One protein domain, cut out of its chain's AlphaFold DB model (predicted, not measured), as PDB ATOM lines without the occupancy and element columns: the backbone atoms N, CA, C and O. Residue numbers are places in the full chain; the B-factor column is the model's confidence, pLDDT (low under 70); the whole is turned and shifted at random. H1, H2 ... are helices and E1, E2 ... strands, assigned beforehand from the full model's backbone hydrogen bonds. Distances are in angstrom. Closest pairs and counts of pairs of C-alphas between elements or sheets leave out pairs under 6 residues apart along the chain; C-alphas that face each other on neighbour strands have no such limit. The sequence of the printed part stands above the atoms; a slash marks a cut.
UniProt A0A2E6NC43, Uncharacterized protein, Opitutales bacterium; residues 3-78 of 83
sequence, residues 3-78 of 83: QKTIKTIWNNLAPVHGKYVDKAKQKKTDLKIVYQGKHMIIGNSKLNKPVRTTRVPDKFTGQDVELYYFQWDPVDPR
ATOM      1  N   GLN A   3     109.312 245.475 251.270       95.38
ATOM      2  CA  GLN A   3     109.383 244.401 252.257       95.38
ATOM      3  C   GLN A   3     109.215 244.948 253.672       95.38
ATOM      4  O   GLN A   3     109.839 245.947 254.043       95.38
ATOM      5  N   LYS A   4     108.414 244.257 254.485       95.50
ATOM      6  CA  LYS A   4     108.284 244.519 255.913       95.50
ATOM      7  C   LYS A   4     108.342 243.226 256.719       95.50
ATOM      8  O   LYS A   4     107.488 242.360 256.582       95.50
ATOM      9  N   THR A   5     109.317 243.136 257.619       96.12
ATOM     10  CA  THR A   5     109.356 242.083 258.637       96.12
ATOM     11  C   THR A   5     108.488 242.480 259.827       96.12
ATOM     12  O   THR A   5     108.625 243.591 260.356       96.12
ATOM     13  N   ILE A   6     107.606 241.575 260.237       94.38
ATOM     14  CA  ILE A   6     106.763 241.703 261.428       94.38
ATOM     15  C   ILE A   6     107.224 240.702 262.488       94.38
ATOM     16  O   ILE A   6     107.829 239.679 262.173       94.38
ATOM     17  N   LYS A   7     106.966 241.013 263.760       93.88
ATOM     18  CA  LYS A   7     107.381 240.168 264.892       93.88
ATOM     19  C   LYS A   7     106.260 239.288 265.439       93.88
ATOM     20  O   LYS A   7     106.541 238.343 266.166       93.88
ATOM     21  N   THR A   8     105.008 239.591 265.108       94.06
ATOM     22  CA  THR A   8     103.841 238.945 265.714       94.06
ATOM     23  C   THR A   8     102.696 238.899 264.717       94.06
ATOM     24  O   THR A   8     102.512 239.845 263.954       94.06
ATOM     25  N   ILE A   9     101.919 237.820 264.771       94.75
ATOM     26  CA  ILE A   9     100.626 237.663 264.104       94.75
ATOM     27  C   ILE A   9      99.567 237.552 265.202       94.75
ATOM     28  O   ILE A   9      99.782 236.854 266.189       94.75
ATOM     29  N   TRP A  10      98.444 238.245 265.043       90.81
ATOM     30  CA  TRP A  10      97.349 238.277 266.017       90.81
ATOM     31  C   TRP A  10      96.101 237.661 265.394       90.81
ATOM     32  O   TRP A  10      95.599 238.211 264.425       90.81
ATOM     33  N   ASN A  11      95.593 236.540 265.914       92.56
ATOM     34  CA  ASN A  11      94.422 235.840 265.350       92.56
ATOM     35  C   ASN A  11      94.517 235.622 263.826       92.56
ATOM     36  O   ASN A  11      93.587 235.913 263.080       92.56
ATOM     37  N   ASN A  12      95.674 235.151 263.357       94.81
ATOM     38  CA  ASN A  12      95.990 234.995 261.932       94.81
ATOM     39  C   ASN A  12      95.969 236.305 261.111       94.81
ATOM     40  O   ASN A  12      95.836 236.280 259.890       94.81
ATOM     41  N   LEU A  13      96.126 237.458 261.768       95.75
ATOM     42  CA  LEU A  13      96.261 238.760 261.128       95.75
ATOM     43  C   LEU A  13      97.685 239.291 261.252       95.75
ATOM     44  O   LEU A  13      98.253 239.363 262.344       95.75
ATOM     45  N   ALA A  14      98.242 239.711 260.124       96.06
ATOM     46  CA  ALA A  14      99.540 240.350 260.027       96.06
ATOM     47  C   ALA A  14      99.395 241.876 260.179       96.06
ATOM     48  O   ALA A  14      98.870 242.523 259.266       96.06
ATOM     49  N   PRO A  15      99.848 242.472 261.301       95.12
ATOM     50  CA  PRO A  15      99.803 243.914 261.497       95.12
ATOM     51  C   PRO A  15     100.919 244.604 260.710       95.12
ATOM     52  O   PRO A  15     102.105 244.307 260.872       95.12
ATOM     53  N   VAL A  16     100.552 245.590 259.902       94.81
ATOM     54  CA  VAL A  16     101.482 246.432 259.153       94.81
ATOM     55  C   VAL A  16     101.199 247.892 259.449       94.81
ATOM     56  O   VAL A  16     100.073 248.361 259.368       94.81
ATOM     57  N   HIS A  17     102.252 248.642 259.747       93.50
ATOM     58  CA  HIS A  17     102.144 250.081 259.938       93.50
ATOM     59  C   HIS A  17     101.775 250.790 258.626       93.50
ATOM     60  O   HIS A  17     102.421 250.556 257.600       93.50
ATOM     61  N   GLY A  18     100.799 251.702 258.691       92.81
ATOM     62  CA  GLY A  18     100.235 252.445 257.557       92.81
ATOM     63  C   GLY A  18     101.285 253.044 256.626       92.81
ATOM     64  O   GLY A  18     101.210 252.837 255.424       92.81
ATOM     65  N   LYS A  19     102.385 253.589 257.164       92.94
ATOM     66  CA  LYS A  19     103.500 254.117 256.360       92.94
ATOM     67  C   LYS A  19     104.033 253.158 255.288       92.94
ATOM     68  O   LYS A  19     104.478 253.606 254.237       92.94
ATOM     69  N   TYR A  20     104.038 251.844 255.535       94.75
ATOM     70  CA  TYR A  20     104.491 250.861 254.542       94.75
ATOM     71  C   TYR A  20     103.411 250.553 253.508       94.75
ATOM     72  O   TYR A  20     103.740 250.342 252.343       94.75
ATOM     73  N   VAL A  21     102.149 250.554 253.934       94.25
ATOM     74  CA  VAL A  21     100.982 250.398 253.066       94.25
ATOM     75  C   VAL A  21     100.886 251.593 252.117       94.25
ATOM     76  O   VAL A  21     100.837 251.405 250.904       94.25
ATOM     77  N   ASP A  22     100.983 252.813 252.637       94.00
ATOM     78  CA  ASP A  22     100.930 254.048 251.852       94.00
ATOM     79  C   ASP A  22     102.104 254.152 250.889       94.00
ATOM     80  O   ASP A  22     101.922 254.435 249.706       94.00
ATOM     81  N   LYS A  23     103.313 253.819 251.354       95.06
ATOM     82  CA  LYS A  23     104.494 253.771 250.488       95.06
ATOM     83  C   LYS A  23     104.321 252.757 249.353       95.06
ATOM     84  O   LYS A  23     104.781 253.017 248.243       95.06
ATOM     85  N   ALA A  24     103.680 251.613 249.605       95.31
ATOM     86  CA  ALA A  24     103.430 250.594 248.585       95.31
ATOM     87  C   ALA A  24     102.393 251.076 247.558       95.31
ATOM     88  O   ALA A  24     102.642 250.977 246.355       95.31
ATOM     89  N   LYS A  25     101.310 251.715 248.022       93.75
ATOM     90  CA  LYS A  25     100.285 252.344 247.173       93.75
ATOM     91  C   LYS A  25     100.866 253.445 246.286       93.75
ATOM     92  O   LYS A  25     100.688 253.412 245.072       93.75
ATOM     93  N   GLN A  26     101.609 254.385 246.873       95.12
ATOM     94  CA  GLN A  26     102.230 255.503 246.152       95.12
ATOM     95  C   GLN A  26     103.193 255.016 245.068       95.12
ATOM     96  O   GLN A  26     103.192 255.525 243.951       95.12
ATOM     97  N   LYS A  27     103.987 253.984 245.377       95.44
ATOM     98  CA  LYS A  27     104.923 253.370 244.425       95.44
ATOM     99  C   LYS A  27     104.270 252.364 243.477       95.44
ATOM    100  O   LYS A  27     104.984 251.742 242.695       95.44
ATOM    101  N   LYS A  28     102.950 252.176 243.566       94.81
ATOM    102  CA  LYS A  28     102.174 251.195 242.799       94.81
ATOM    103  C   LYS A  28     102.804 249.797 242.806       94.81
ATOM    104  O   LYS A  28     102.874 249.133 241.777       94.81
ATOM    105  N   THR A  29     103.304 249.360 243.960       96.19
ATOM    106  CA  THR A  29     104.059 248.109 244.095       96.19
ATOM    107  C   THR A  29     103.495 247.240 245.209       96.19
ATOM    108  O   THR A  29     102.846 247.738 246.126       96.19
ATOM    109  N   ASP A  30     103.774 245.944 245.147       95.81
ATOM    110  CA  ASP A  30     103.291 244.990 246.140       95.81
ATOM    111  C   ASP A  30     104.026 245.126 247.474       95.81
ATOM    112  O   ASP A  30     105.175 245.589 247.545       95.81
ATOM    113  N   LEU A  31     103.362 244.677 248.536       96.19
ATOM    114  CA  LEU A  31     103.907 244.623 249.883       96.19
ATOM    115  C   LEU A  31     104.170 243.169 250.276       96.19
ATOM    116  O   LEU A  31     103.246 242.377 250.437       96.19
ATOM    117  N   LYS A  32     105.437 242.832 250.496       96.56
ATOM    118  CA  LYS A  32     105.863 241.559 251.072       96.56
ATOM    119  C   LYS A  32     105.934 241.674 252.586       96.56
ATOM    120  O   LYS A  32     106.705 242.482 253.111       96.56
ATOM    121  N   ILE A  33     105.182 240.835 253.283       96.06
ATOM    122  CA  ILE A  33     105.260 240.701 254.738       96.06
ATOM    123  C   ILE A  33     106.066 239.446 255.056       96.06
ATOM    124  O   ILE A  33     105.777 238.381 254.523       96.06
ATOM    125  N   VAL A  34     107.068 239.574 255.924       96.25
ATOM    126  CA  VAL A  34     107.927 238.466 256.364       96.25
ATOM    127  C   VAL A  34     107.687 238.189 257.845       96.25
ATOM    128  O   VAL A  34     107.741 239.111 258.662       96.25
ATOM    129  N   TYR A  35     107.460 236.924 258.189       96.00
ATOM    130  CA  TYR A  35     107.251 236.451 259.556       96.00
ATOM    131  C   TYR A  35     107.828 235.042 259.724       96.00
ATOM    132  O   TYR A  35     107.475 234.142 258.966       96.00
ATOM    133  N   GLN A  36     108.718 234.849 260.706       93.31
ATOM    134  CA  GLN A  36     109.315 233.543 261.050       93.31
ATOM    135  C   GLN A  36     109.840 232.746 259.836       93.31
ATOM    136  O   GLN A  36     109.541 231.568 259.667       93.31
ATOM    137  N   GLY A  37     110.578 233.406 258.937       90.56
ATOM    138  CA  GLY A  37     111.128 232.779 257.724       90.56
ATOM    139  C   GLY A  37     110.114 232.532 256.599       90.56
ATOM    140  O   GLY A  37     110.513 232.277 255.466       90.56
ATOM    141  N   LYS A  38     108.813 232.684 256.862       94.06
ATOM    142  CA  LYS A  38     107.749 232.656 255.854       94.06
ATOM    143  C   LYS A  38     107.447 234.063 255.354       94.06
ATOM    144  O   LYS A  38     107.772 235.065 255.998       94.06
ATOM    145  N   HIS A  39     106.806 234.148 254.195       94.88
ATOM    146  CA  HIS A  39     106.365 235.422 253.655       94.88
ATOM    147  C   HIS A  39     105.027 235.305 252.935       94.88
ATOM    148  O   HIS A  39     104.723 234.270 252.358       94.88
ATOM    149  N   MET A  40     104.265 236.394 252.942       95.00
ATOM    150  CA  MET A  40     103.103 236.595 252.077       95.00
ATOM    151  C   MET A  40     103.326 237.831 251.210       95.00
ATOM    152  O   MET A  40     104.088 238.731 251.581       95.00
ATOM    153  N   ILE A  41     102.638 237.893 250.075       95.06
ATOM    154  CA  ILE A  41     102.653 239.048 249.179       95.06
ATOM    155  C   ILE A  41     101.235 239.602 249.096       95.06
ATOM    156  O   ILE A  41     100.299 238.910 248.706       95.06
ATOM    157  N   ILE A  42     101.081 240.873 249.451       94.31
ATOM    158  CA  ILE A  42      99.845 241.617 249.246       94.31
ATOM    159  C   ILE A  42     100.005 242.402 247.957       94.31
ATOM    160  O   ILE A  42     100.786 243.356 247.891       94.31
ATOM    161  N   GLY A  43      99.243 241.994 246.946       93.50
ATOM    162  CA  GLY A  43      99.157 242.725 245.690       93.50
ATOM    163  C   GLY A  43      98.678 244.158 245.917       93.50
ATOM    164  O   GLY A  43      97.801 244.392 246.752       93.50
ATOM    165  N   ASN A  44      99.211 245.111 245.155       92.56
ATOM    166  CA  ASN A  44      98.860 246.532 245.259       92.56
ATOM    167  C   ASN A  44      97.331 246.779 245.292       92.56
ATOM    168  O   ASN A  44      96.822 247.506 246.143       92.56
ATOM    169  N   SER A  45      96.568 246.080 244.444       92.75
ATOM    170  CA  SER A  45      95.099 246.179 244.384       92.75
ATOM    171  C   SER A  45      94.377 245.770 245.678       92.75
ATOM    172  O   SER A  45      93.244 246.193 245.916       92.75
ATOM    173  N   LYS A  46      95.022 244.969 246.534       92.56
ATOM    174  CA  LYS A  46      94.489 244.498 247.821       92.56
ATOM    175  C   LYS A  46      94.950 245.352 249.011       92.56
ATOM    176  O   LYS A  46      94.412 245.191 250.102       92.56
ATOM    177  N   LEU A  47      95.863 246.312 248.821       93.06
ATOM    178  CA  LEU A  47      96.357 247.189 249.901       93.06
ATOM    179  C   LEU A  47      95.272 248.091 250.517       93.06
ATOM    180  O   LEU A  47      95.436 248.569 251.637       93.06
ATOM    181  N   ASN A  48      94.171 248.337 249.802       90.25
ATOM    182  CA  ASN A  48      93.010 249.090 250.295       90.25
ATOM    183  C   ASN A  48      91.972 248.215 251.011       90.25
ATOM    184  O   ASN A  48      90.947 248.730 251.444       90.25
ATOM    185  N   LYS A  49      92.208 246.903 251.110       93.00
ATOM    186  CA  LYS A  49      91.255 245.935 251.665       93.00
ATOM    187  C   LYS A  49      91.855 245.195 252.869       93.00
ATOM    188  O   LYS A  49      91.973 243.969 252.821       93.00
ATOM    189  N   PRO A  50      92.303 245.904 253.924       93.88
ATOM    190  CA  PRO A  50      92.683 245.237 255.161       93.88
ATOM    191  C   PRO A  50      91.448 244.578 255.790       93.88
ATOM    192  O   PRO A  50      90.327 245.054 255.628       93.88
ATOM    193  N   VAL A  51      91.663 243.508 256.549       94.69
ATOM    194  CA  VAL A  51      90.611 242.871 257.359       94.69
ATOM    195  C   VAL A  51      90.177 243.807 258.487       94.69
ATOM    196  O   VAL A  51      89.008 243.852 258.855       94.69
ATOM    197  N   ARG A  52      91.129 244.565 259.039       93.56
ATOM    198  CA  ARG A  52      90.895 245.527 260.117       93.56
ATOM    199  C   ARG A  52      91.917 246.656 260.060       93.56
ATOM    200  O   ARG A  52      93.071 246.430 259.699       93.56
ATOM    201  N   THR A  53      91.519 247.848 260.485       94.50
ATOM    202  CA  THR A  53      92.438 248.936 260.827       94.50
ATOM    203  C   THR A  53      92.258 249.334 262.287       94.50
ATOM    204  O   THR A  53      91.162 249.243 262.842       94.50
ATOM    205  N   THR A  54      93.341 249.731 262.947       93.44
ATOM    206  CA  THR A  54      93.284 250.310 264.297       93.44
ATOM    207  C   THR A  54      94.269 251.452 264.412       93.44
ATOM    208  O   THR A  54      95.371 251.366 263.873       93.44
ATOM    209  N   ARG A  55      93.915 252.479 265.181       93.00
ATOM    210  CA  ARG A  55      94.865 253.504 265.610       93.00
ATOM    211  C   ARG A  55      95.460 253.098 266.945       93.00
ATOM    212  O   ARG A  55      94.729 252.696 267.846       93.00
ATOM    213  N   VAL A  56      96.780 253.145 267.034       88.19
ATOM    214  CA  VAL A  56      97.520 252.891 268.268       88.19
ATOM    215  C   VAL A  56      98.535 254.011 268.460       88.19
ATOM    216  O   VAL A  56      99.113 254.454 267.467       88.19
ATOM    217  N   PRO A  57      98.795 254.454 269.695       88.94
ATOM    218  CA  PRO A  57      99.845 255.427 269.940       88.94
ATOM    219  C   PRO A  57     101.206 254.803 269.613       88.94
ATOM    220  O   PRO A  57     101.540 253.703 270.071       88.94
ATOM    221  N   ASP A  58     102.011 255.489 268.805       83.81
ATOM    222  CA  ASP A  58     103.401 255.120 268.583       83.81
ATOM    223  C   ASP A  58     104.186 255.387 269.868       83.81
ATOM    224  O   ASP A  58     104.313 256.518 270.333       83.81
ATOM    225  N   LYS A  59     104.742 254.323 270.444       80.00
ATOM    226  CA  LYS A  59     105.493 254.361 271.703       80.00
ATOM    227  C   LYS A  59     106.728 255.273 271.696       80.00
ATOM    228  O   LYS A  59     107.276 255.523 272.762       80.00
ATOM    229  N   PHE A  60     107.211 255.694 270.526       79.62
ATOM    230  CA  PHE A  60     108.379 256.565 270.401       79.62
ATOM    231  C   PHE A  60     108.004 258.034 270.203       79.62
ATOM    232  O   PHE A  60     108.709 258.902 270.707       79.62
ATOM    233  N   THR A  61     106.932 258.322 269.461       83.44
ATOM    234  CA  THR A  61     106.540 259.704 269.124       83.44
ATOM    235  C   THR A  61     105.317 260.194 269.893       83.44
ATOM    236  O   THR A  61     105.041 261.389 269.886       83.44
ATOM    237  N   GLY A  62     104.562 259.291 270.525       84.06
ATOM    238  CA  GLY A  62     103.280 259.585 271.168       84.06
ATOM    239  C   GLY A  62     102.148 259.900 270.186       84.06
ATOM    240  O   GLY A  62     101.029 260.156 270.617       84.06
ATOM    241  N   GLN A  63     102.415 259.885 268.876       88.50
ATOM    242  CA  GLN A  63     101.409 260.142 267.850       88.50
ATOM    243  C   GLN A  63     100.660 258.862 267.499       88.50
ATOM    244  O   GLN A  63     101.258 257.790 267.407       88.50
ATOM    245  N   ASP A  64      99.366 258.984 267.231       89.00
ATOM    246  CA  ASP A  64      98.573 257.862 266.751       89.00
ATOM    247  C   ASP A  64      99.033 257.428 265.359       89.00
ATOM    248  O   ASP A  64      99.061 258.205 264.403       89.00
ATOM    249  N   VAL A  65      99.348 256.143 265.238       90.25
ATOM    250  CA  VAL A  65      99.666 255.493 263.974       90.25
ATOM    251  C   VAL A  65      98.598 254.479 263.621       90.25
ATOM    252  O   VAL A  65      98.068 253.754 264.463       90.25
ATOM    253  N   GLU A  66      98.293 254.403 262.332       94.00
ATOM    254  CA  GLU A  66      97.354 253.419 261.821       94.00
ATOM    255  C   GLU A  66      98.065 252.087 261.550       94.00
ATOM    256  O   GLU A  66      99.092 252.026 260.864       94.00
ATOM    257  N   LEU A  67      97.511 251.008 262.094       94.00
ATOM    258  CA  LEU A  67      97.884 249.632 261.799       94.00
ATOM    259  C   LEU A  67      96.836 249.006 260.889       94.00
ATOM    260  O   LEU A  67      95.644 249.035 261.181       94.00
ATOM    261  N   TYR A  68      97.311 248.395 259.812       95.81
ATOM    262  CA  TYR A  68      96.534 247.646 258.840       95.81
ATOM    263  C   TYR A  68      96.751 246.161 259.096       95.81
ATOM    264  O   TYR A  68      97.886 245.685 259.083       95.81
ATOM    265  N   TYR A  69      95.671 245.430 259.316       95.94
ATOM    266  CA  TYR A  69      95.692 243.998 259.565       95.94
ATOM    267  C   TYR A  69      95.260 243.268 258.304       95.94
ATOM    268  O   TYR A  69      94.132 243.430 257.839       95.94
ATOM    269  N   PHE A  70      96.152 242.451 257.760       96.12
ATOM    270  CA  PHE A  70      95.859 241.601 256.611       96.12
ATOM    271  C   PHE A  70      95.732 240.152 257.056       96.12
ATOM    272  O   PHE A  70      96.445 239.731 257.966       96.12
ATOM    273  N   GLN A  71      94.852 239.392 256.405       96.38
ATOM    274  CA  GLN A  71      94.776 237.952 256.616       96.38
ATOM    275  C   GLN A  71      96.131 237.339 256.270       96.38
ATOM    276  O   GLN A  71      96.607 237.502 255.147       96.38
ATOM    277  N   TRP A  72      96.768 236.688 257.238       95.31
ATOM    278  CA  TRP A  72      98.040 236.030 257.002       95.31
ATOM    279  C   TRP A  72      97.815 234.765 256.178       95.31
ATOM    280  O   TRP A  72      97.140 233.835 256.616       95.31
ATOM    281  N   ASP A  73      98.391 234.772 254.982       93.75
ATOM    282  CA  ASP A  73      98.326 233.684 254.013       93.75
ATOM    283  C   ASP A  73      99.713 233.537 253.364       93.75
ATOM    284  O   ASP A  73     100.021 234.211 252.374       93.75
ATOM    285  N   PRO A  74     100.641 232.809 254.015       93.00
ATOM    286  CA  PRO A  74     102.010 232.689 253.541       93.00
ATOM    287  C   PRO A  74     102.053 231.885 252.244       93.00
ATOM    288  O   PRO A  74     101.357 230.886 252.106       93.00
ATOM    289  N   VAL A  75     102.938 232.282 251.330       89.44
ATOM    290  CA  VAL A  75     103.185 231.541 250.089       89.44
ATOM    291  C   VAL A  75     103.609 230.114 250.438       89.44
ATOM    292  O   VAL A  75     104.529 229.920 251.242       89.44
ATOM    293  N   ASP A  76     102.945 229.123 249.839       81.94
ATOM    294  CA  ASP A  76     103.310 227.719 250.011       81.94
ATOM    295  C   ASP A  76     104.664 227.468 249.318       81.94
ATOM    296  O   ASP A  76     104.788 227.714 248.114       81.94
ATOM    297  N   PRO A  77     105.692 226.963 250.027       67.94
ATOM    298  CA  PRO A  77     106.965 226.598 249.410       67.94
ATOM    299  C   PRO A  77     106.811 225.636 248.223       67.94
ATOM    300  O   PRO A  77     107.599 225.689 247.282       67.94
ATOM    301  N   ARG A  78     105.782 224.777 248.228       64.88
ATOM    302  CA  ARG A  78     105.501 223.824 247.144       64.88
ATOM    303  C   ARG A  78     105.049 224.516 245.860       64.88
ATOM    304  O   ARG A  78     105.327 224.002 244.779       64.88
TER     305      ARG A  78
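What this domain is: This is residues 3 to 78 of the 83 residues of an uncharacterized protein of Opitutales bacterium (UniProt A0A2E6NC43). Two small three-stranded sheets sit next to each other, E2, E6 and E5 in one and E1, E3 and E4 in the other, and one short helix, H1, packs near both. The loop of the hairpin of E5 and E6 lies at one end of the longest axis, and the last printed residues lie at the other. The printed part has 76 residues, with one named helix and six named strands in the order E1, E2, H1, E3, E4, E5, E6; the class is mixed, helices and strands. The sheet E2, E6, E5 is antiparallel, and the sheet E1, E3, E4 is mixed. The whole is compact, with a radius of gyration of the C-alphas of 12.3 A, yet elongated in outline, spanning 43 by 26 by 19 A.

Where its parts are: Find C-alpha 64 at (98.573, 257.862, 266.751); from there E6, residues 64 to 71, runs 22.7 A to C-alpha 71 at (94.776, 237.952, 256.616). Its neighbours are E5, residues 52 to 57, 16.6 A long, and E2, residues 13 to 17, 12.8 A. H1, residues 18 to 26, spans 12.0 A. In the other sheet, E1, residues 3 to 5, begins at C-alpha 3 at (109.383, 244.401, 252.257) and spans 6.8 A; E3, residues 31 to 35, spans 13.1 A, and E4, residues 38 to 42, 13.7 A.

How they stand to each other: Start at E6, the inner strand. E2 is antiparallel to it at 146 degrees, with N 14 and O 70 within hydrogen-bond range at 2.8 A. E5 and E6 form a hairpin at 151 degrees, with N 67 and O 54 at 2.8 A. H1 is on this sheet at a height of 6.7 A, over none of its strands; the closest C-alphas of H1 and E6 are those of Gly 18 and Glu 66, 5.2 A apart. Every O i to N i+4 pair in H1 is within hydrogen-bond range. H1 only grazes the other sheet, with its residues 20 to 25. There, E1 is parallel to E3 at 24 degrees, with N 4 and O 32 at 2.8 A, and E3 and E4 form a hairpin at 158 degrees, with N 33 and O 40 at 2.9 A. Between the sheets, the closest C-alphas of E2 and E3 are those of Ala 14 and Ile 33, 7.8 A apart. E4 and E6 are only just apart, at 8.4 A.

The domain as a whole: The two C-alphas farthest apart, those of Gly 62 and Arg 78, are 43.1 A from each other. The printed part has no cut and no long link. The mean pLDDT of the printed part is 92.3, and residues 77 to 78 are under 70.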